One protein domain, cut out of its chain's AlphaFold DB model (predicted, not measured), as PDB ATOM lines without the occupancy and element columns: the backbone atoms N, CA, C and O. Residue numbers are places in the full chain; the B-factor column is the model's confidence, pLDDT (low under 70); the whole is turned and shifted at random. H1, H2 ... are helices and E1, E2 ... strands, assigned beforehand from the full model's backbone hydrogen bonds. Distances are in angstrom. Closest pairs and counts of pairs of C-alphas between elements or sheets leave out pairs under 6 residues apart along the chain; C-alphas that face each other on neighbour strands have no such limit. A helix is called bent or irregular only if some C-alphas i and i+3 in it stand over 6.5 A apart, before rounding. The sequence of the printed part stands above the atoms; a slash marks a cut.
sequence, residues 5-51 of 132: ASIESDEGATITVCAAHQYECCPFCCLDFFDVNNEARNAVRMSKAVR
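This is residues 5 to 51 of the 132 residues of an uncharacterized protein of Spizellomyces punctatus (strain DAOM BR117) (UniProt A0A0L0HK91). Picture a small hairpin of two strands, E1 and E2, lying alongside one long helix, H1, with E2 the strand nearer to the helix and running the opposite way to it. A long loop joins E2 to H1 at one end, and its residues 26 to 31 stick out there, adding to the length. The printed part has 47 residues, with two named strands and one named helix in the order E1, E2, H1; the sheet's order is E1 - E2, antiparallel, and the class is mixed, helices and strands. The whole is only just loose, close to compact, with a radius of gyration of the C-alphas of 11.8 A, and it spans 39 by 19 by 10 A.

Look first at the sheet, made of E1, residues 5 to 8, and E2, residues 14 to 18. They are antiparallel neighbours and form a hairpin, with 148 degrees between their N-to-C directions, and the link between them, of 5 residues, is tight. Find the C-alphas of Ser 6 and Thr 16, which face each other at 4.6 A. Beside them, N 5 and O 17 are 2.8 A apart and N 15 and O 7 are 2.9 A apart, both within hydrogen-bond range. Now go outward to H1, residues 33 to 49. Its closest C-alphas with E2 are those of Ala 40 and Ile 15, 7.3 A apart, and the two elements have 4 pairs of C-alphas within 8 A. Their centres are 11.6 A apart. E1 and H1 are apart. In H1 every O i to N i+4 pair is within hydrogen-bond range.

Find C-alpha 5 at (33.044, -4.056, -17.136); from there E1 runs 9.9 A to C-alpha 8. E2 starts at C-alpha 14, at (38.397, -2.357, -9.106), and runs 13.1 A to C-alpha 18. H1 begins at C-alpha 33, at (31.791, -16.071, -11.941), and runs 24.3 A to C-alpha 49, at (42.303, -5.847, 7.465). H1 is not bent.

Look at Phe 28 and Arg 51 for the two C-alphas farthest apart, 39.3 A; the outline is only just a rod. The printed part runs from residue 5 to residue 51 and has no cut. Between E2 and H1 you find the long link, residues 19 to 32, within which residues 26 to 31 stand free. In the B-factor column the mean pLDDT of the printed part is 74.4, and the model's confidence is low, under 70, at residues 9 to 13, residue 42 and residues 44 to 51.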
ATOM      1  N   ALA A   5      33.337  -5.149 -18.048       79.81
ATOM      2  CA  ALA A   5      33.044  -4.056 -17.136       79.81
ATOM      3  C   ALA A   5      34.042  -4.045 -15.977       79.81
ATOM      4  O   ALA A   5      34.602  -5.073 -15.598       79.81
ATOM      5  N   SER A   6      34.227  -2.867 -15.393       82.00
ATOM      6  CA  SER A   6      34.926  -2.700 -14.128       82.00
ATOM      7  C   SER A   6      33.901  -2.367 -13.057       82.00
ATOM      8  O   SER A   6      33.132  -1.421 -13.200       82.00
ATOM      9  N   ILE A   7      33.883  -3.166 -12.001       79.62
ATOM     10  CA  ILE A   7      33.064  -2.940 -10.814       79.62
ATOM     11  C   ILE A   7      33.967  -2.412  -9.705       79.62
ATOM     12  O   ILE A   7      35.023  -2.986  -9.430       79.62
ATOM     13  N   GLU A   8      33.564  -1.313  -9.082       76.69
ATOM     14  CA  GLU A   8      34.228  -0.790  -7.892       76.69
ATOM     15  C   GLU A   8      33.521  -1.335  -6.652       76.69
ATOM     16  O   GLU A   8      32.294  -1.283  -6.557       76.69
ATOM     17  N   SER A   9      34.276  -1.900  -5.711       67.44
ATOM     18  CA  SER A   9      33.748  -2.162  -4.374       67.44
ATOM     19  C   SER A   9      33.691  -0.862  -3.572       67.44
ATOM     20  O   SER A   9      34.485   0.051  -3.807       67.44
ATOM     21  N   ASP A  10      32.824  -0.802  -2.559       62.28
ATOM     22  CA  ASP A  10      32.773   0.313  -1.595       62.28
ATOM     23  C   ASP A  10      34.116   0.543  -0.875       62.28
ATOM     24  O   ASP A  10      34.391   1.610  -0.329       62.28
ATOM     25  N   GLU A  11      34.990  -0.461  -0.912       61.41
ATOM     26  CA  GLU A  11      36.340  -0.414  -0.372       61.41
ATOM     27  C   GLU A  11      37.391  -0.035  -1.432       61.41
ATOM     28  O   GLU A  11      38.587  -0.173  -1.183       61.41
ATOM     29  N   GLY A  12      36.993   0.468  -2.603       62.78
ATOM     30  CA  GLY A  12      37.888   0.990  -3.641       62.78
ATOM     31  C   GLY A  12      38.647  -0.078  -4.431       62.78
ATOM     32  O   GLY A  12      39.699   0.218  -4.998       62.78
ATOM     33  N   ALA A  13      38.161  -1.322  -4.442       66.44
ATOM     34  CA  ALA A  13      38.707  -2.373  -5.293       66.44
ATOM     35  C   ALA A  13      38.079  -2.299  -6.680       66.44
ATOM     36  O   ALA A  13      36.859  -2.383  -6.790       66.44
ATOM     37  N   THR A  14      38.888  -2.223  -7.732       79.38
ATOM     38  CA  THR A  14      38.397  -2.357  -9.106       79.38
ATOM     39  C   THR A  14      38.562  -3.802  -9.560       79.38
ATOM     40  O   THR A  14      39.685  -4.297  -9.649       79.38
ATOM     41  N   ILE A  15      37.456  -4.482  -9.856       79.94
ATOM     42  CA  ILE A  15      37.464  -5.856 -10.372       79.94
ATOM     43  C   ILE A  15      36.966  -5.836 -11.809       79.94
ATOM     44  O   ILE A  15      35.955  -5.210 -12.131       79.94
ATOM     45  N   THR A  16      37.696  -6.520 -12.681       82.81
ATOM     46  CA  THR A  16      37.354  -6.647 -14.094       82.81
ATOM     47  C   THR A  16      36.489  -7.882 -14.285       82.81
ATOM     48  O   THR A  16      36.939  -8.998 -14.036       82.81
ATOM     49  N   VAL A  17      35.255  -7.690 -14.739       81.25
ATOM     50  CA  VAL A  17      34.257  -8.752 -14.901       81.25
ATOM     51  C   VAL A  17      33.690  -8.748 -16.311       81.25
ATOM     52  O   VAL A  17      33.669  -7.724 -16.990       81.25
ATOM     53  N   CYS A  18      33.181  -9.888 -16.769       81.56
ATOM     54  CA  CYS A  18      32.334  -9.895 -17.954       81.56
ATOM     55  C   CYS A  18      30.939  -9.393 -17.569       81.56
ATOM     56  O   CYS A  18      30.234 -10.071 -16.830       81.56
ATOM     57  N   ALA A  19      30.520  -8.237 -18.085       78.56
ATOM     58  CA  ALA A  19      29.252  -7.604 -17.722       78.56
ATOM     59  C   ALA A  19      28.043  -8.524 -17.947       78.56
ATOM     60  O   ALA A  19      27.121  -8.536 -17.135       78.56
ATOM     61  N   ALA A  20      28.082  -9.308 -19.030       79.62
ATOM     62  CA  ALA A  20      27.013 -10.220 -19.420       79.62
ATOM     63  C   ALA A  20      26.922 -11.472 -18.535       79.62
ATOM     64  O   ALA A  20      25.824 -11.955 -18.302       79.62
ATOM     65  N   HIS A  21      28.052 -11.976 -18.028       80.06
ATOM     66  CA  HIS A  21      28.121 -13.298 -17.390       80.06
ATOM     67  C   HIS A  21      28.609 -13.251 -15.932       80.06
ATOM     68  O   HIS A  21      28.871 -14.288 -15.336       80.06
ATOM     69  N   GLN A  22      28.757 -12.064 -15.330       80.69
ATOM     70  CA  GLN A  22      29.292 -11.892 -13.964       80.69
ATOM     71  C   GLN A  22      28.462 -12.565 -12.852       80.69
ATOM     72  O   GLN A  22      28.936 -12.646 -11.722       80.69
ATOM     73  N   TYR A  23      27.241 -13.005 -13.169       84.00
ATOM     74  CA  TYR A  23      26.316 -13.711 -12.275       84.00
ATOM     75  C   TYR A  23      26.027 -15.142 -12.748       84.00
ATOM     76  O   TYR A  23      25.049 -15.749 -12.319       84.00
ATOM     77  N   GLU A  24      26.818 -15.652 -13.688       84.75
ATOM     78  CA  GLU A  24      26.592 -16.946 -14.319       84.75
ATOM     79  C   GLU A  24      27.713 -17.935 -13.994       84.75
ATOM     80  O   GLU A  24      28.822 -17.568 -13.608       84.75
ATOM     81  N   CYS A  25      27.424 -19.216 -14.216       83.44
ATOM     82  CA  CYS A  25      28.403 -20.289 -14.154       83.44
ATOM     83  C   CYS A  25      28.845 -20.664 -15.573       83.44
ATOM     84  O   CYS A  25      28.020 -20.837 -16.473       83.44
ATOM     85  N   CYS A  26      30.152 -20.806 -15.791       79.94
ATOM     86  CA  CYS A  26      30.689 -21.210 -17.081       79.94
ATOM     87  C   CYS A  26      30.277 -22.659 -17.410       79.94
ATOM     88  O   CYS A  26      30.672 -23.576 -16.691       79.94
ATOM     89  N   PRO A  27      29.592 -22.924 -18.537       77.00
ATOM     90  CA  PRO A  27      29.107 -24.268 -18.863       77.00
ATOM     91  C   PRO A  27      30.218 -25.252 -19.266       77.00
ATOM     92  O   PRO A  27      29.974 -26.451 -19.347       77.00
ATOM     93  N   PHE A  28      31.431 -24.762 -19.549       80.75
ATOM     94  CA  PHE A  28      32.551 -25.595 -19.999       80.75
ATOM     95  C   PHE A  28      33.494 -26.006 -18.868       80.75
ATOM     96  O   PHE A  28      34.006 -27.122 -18.881       80.75
ATOM     97  N   CYS A  29      33.753 -25.109 -17.914       80.25
ATOM     98  CA  CYS A  29      34.667 -25.361 -16.796       80.25
ATOM     99  C   CYS A  29      33.989 -25.302 -15.421       80.25
ATOM    100  O   CYS A  29      34.682 -25.420 -14.416       80.25
ATOM    101  N   CYS A  30      32.664 -25.123 -15.376       80.94
ATOM    102  CA  CYS A  30      31.856 -25.013 -14.156       80.94
ATOM    103  C   CYS A  30      32.321 -23.918 -13.184       80.94
ATOM    104  O   CYS A  30      32.012 -23.969 -11.998       80.94
ATOM    105  N   LEU A  31      33.079 -22.934 -13.673       82.25
ATOM    106  CA  LEU A  31      33.529 -21.816 -12.859       82.25
ATOM    107  C   LEU A  31      32.359 -20.863 -12.620       82.25
ATOM    108  O   LEU A  31      31.824 -20.309 -13.581       82.25
ATOM    109  N   ASP A  32      31.980 -20.669 -11.361       85.62
ATOM    110  CA  ASP A  32      30.981 -19.678 -10.979       85.62
ATOM    111  C   ASP A  32      31.622 -18.283 -10.932       85.62
ATOM    112  O   ASP A  32      32.472 -17.986 -10.088       85.62
ATOM    113  N   PHE A  33      31.245 -17.421 -11.878       81.19
ATOM    114  CA  PHE A  33      31.791 -16.071 -11.941       81.19
ATOM    115  C   PHE A  33      31.322 -15.210 -10.767       81.19
ATOM    116  O   PHE A  33      32.053 -14.304 -10.367       81.19
ATOM    117  N   PHE A  34      30.150 -15.478 -10.188       81.06
ATOM    118  CA  PHE A  34      29.673 -14.758  -9.011       81.06
ATOM    119  C   PHE A  34      30.569 -15.033  -7.803       81.06
ATOM    120  O   PHE A  34      31.006 -14.086  -7.140       81.06
ATOM    121  N   ASP A  35      30.901 -16.303  -7.571       81.31
ATOM    122  CA  ASP A  35      31.755 -16.710  -6.456       81.31
ATOM    123  C   ASP A  35      33.172 -16.155  -6.603       81.31
ATOM    124  O   ASP A  35      33.668 -15.509  -5.682       81.31
ATOM    125  N   VAL A  36      33.788 -16.285  -7.783       81.94
ATOM    126  CA  VAL A  36      35.142 -15.754  -8.036       81.94
ATOM    127  C   VAL A  36      35.189 -14.233  -7.881       81.94
ATOM    128  O   VAL A  36      36.133 -13.678  -7.315       81.94
ATOM    129  N   ASN A  37      34.158 -13.525  -8.347       81.56
ATOM    130  CA  ASN A  37      34.083 -12.074  -8.182       81.56
ATOM    131  C   ASN A  37      33.940 -11.682  -6.705       81.56
ATOM    132  O   ASN A  37      34.525 -10.687  -6.276       81.56
ATOM    133  N   ASN A  38      33.187 -12.447  -5.913       77.69
ATOM    134  CA  ASN A  38      33.084 -12.229  -4.471       77.69
ATOM    135  C   ASN A  38      34.379 -12.569  -3.734       77.69
ATOM    136  O   ASN A  38      34.774 -11.819  -2.844       77.69
ATOM    137  N   GLU A  39      35.074 -13.630  -4.132       79.81
ATOM    138  CA  GLU A  39      36.387 -13.982  -3.597       79.81
ATOM    139  C   GLU A  39      37.395 -12.850  -3.837       79.81
ATOM    140  O   GLU A  39      38.072 -12.417  -2.906       79.81
ATOM    141  N   ALA A  40      37.421 -12.273  -5.042       77.44
ATOM    142  CA  ALA A  40      38.276 -11.129  -5.356       77.44
ATOM    143  C   ALA A  40      37.938  -9.880  -4.515       77.44
ATOM    144  O   ALA A  40      38.844  -9.193  -4.035       77.44
ATOM    145  N   ARG A  41      36.644  -9.593  -4.284       74.62
ATOM    146  CA  ARG A  41      36.219  -8.518  -3.361       74.62
ATOM    147  C   ARG A  41      36.712  -8.792  -1.942       74.62
ATOM    148  O   ARG A  41      37.256  -7.895  -1.295       74.62
ATOM    149  N   ASN A  42      36.559 -10.030  -1.484       67.81
ATOM    150  CA  ASN A  42      36.974 -10.456  -0.156       67.81
ATOM    151  C   ASN A  42      38.492 -10.370   0.016       67.81
ATOM    152  O   ASN A  42      38.941  -9.821   1.012       67.81
ATOM    153  N   ALA A  43      39.294 -10.801  -0.958       70.12
ATOM    154  CA  ALA A  43      40.753 -10.717  -0.892       70.12
ATOM    155  C   ALA A  43      41.252  -9.273  -0.704       70.12
ATOM    156  O   ALA A  43      42.159  -9.013   0.092       70.12
ATOM    157  N   VAL A  44      40.630  -8.300  -1.379       68.62
ATOM    158  CA  VAL A  44      40.988  -6.883  -1.205       68.62
ATOM    159  C   VAL A  44      40.597  -6.387   0.187       68.62
ATOM    160  O   VAL A  44      41.395  -5.704   0.836       68.62
ATOM    161  N   ARG A  45      39.431  -6.798   0.690       64.12
ATOM    162  CA  ARG A  45      39.005  -6.534   2.069       64.12
ATOM    163  C   ARG A  45      39.999  -7.091   3.093       64.12
ATOM    164  O   ARG A  45      40.409  -6.374   4.006       64.12
ATOM    165  N   MET A  46      40.473  -8.323   2.891       59.44
ATOM    166  CA  MET A  46      41.504  -8.958   3.724       59.44
ATOM    167  C   MET A  46      42.822  -8.175   3.692       59.44
ATOM    168  O   MET A  46      43.382  -7.870   4.742       59.44
ATOM    169  N   SER A  47      43.282  -7.745   2.509       61.28
ATOM    170  CA  SER A  47      44.526  -6.967   2.370       61.28
ATOM    171  C   SER A  47      44.515  -5.641   3.153       61.28
ATOM    172  O   SER A  47      45.569  -5.139   3.549       61.28
ATOM    173  N   LYS A  48      43.326  -5.078   3.415       56.38
ATOM    174  CA  LYS A  48      43.147  -3.884   4.252       56.38
ATOM    175  C   LYS A  48      43.010  -4.206   5.741       56.38
ATOM    176  O   LYS A  48      43.492  -3.418   6.553       56.38
ATOM    177  N   ALA A  49      42.425  -5.353   6.090       53.16
ATOM    178  CA  ALA A  49      42.303  -5.847   7.465       53.16
ATOM    179  C   ALA A  49      43.649  -6.254   8.102       53.16
ATOM    180  O   ALA A  49      43.777  -6.219   9.321       53.16
ATOM    181  N   VAL A  50      44.682  -6.539   7.293       51.19
ATOM    182  CA  VAL A  50      46.074  -6.770   7.753       51.19
ATOM    183  C   VAL A  50      46.688  -5.529   8.429       51.19
ATOM    184  O   VAL A  50      47.710  -5.619   9.113       51.19
ATOM    185  N   ARG A  51      46.076  -4.343   8.300       46.56
ATOM    186  CA  ARG A  51      46.444  -3.199   9.142       46.56
ATOM    187  C   ARG A  51      45.735  -3.332  10.488       46.56
ATOM    188  O   ARG A  51      44.505  -3.388  10.493       46.56
TER     189      ARG A  51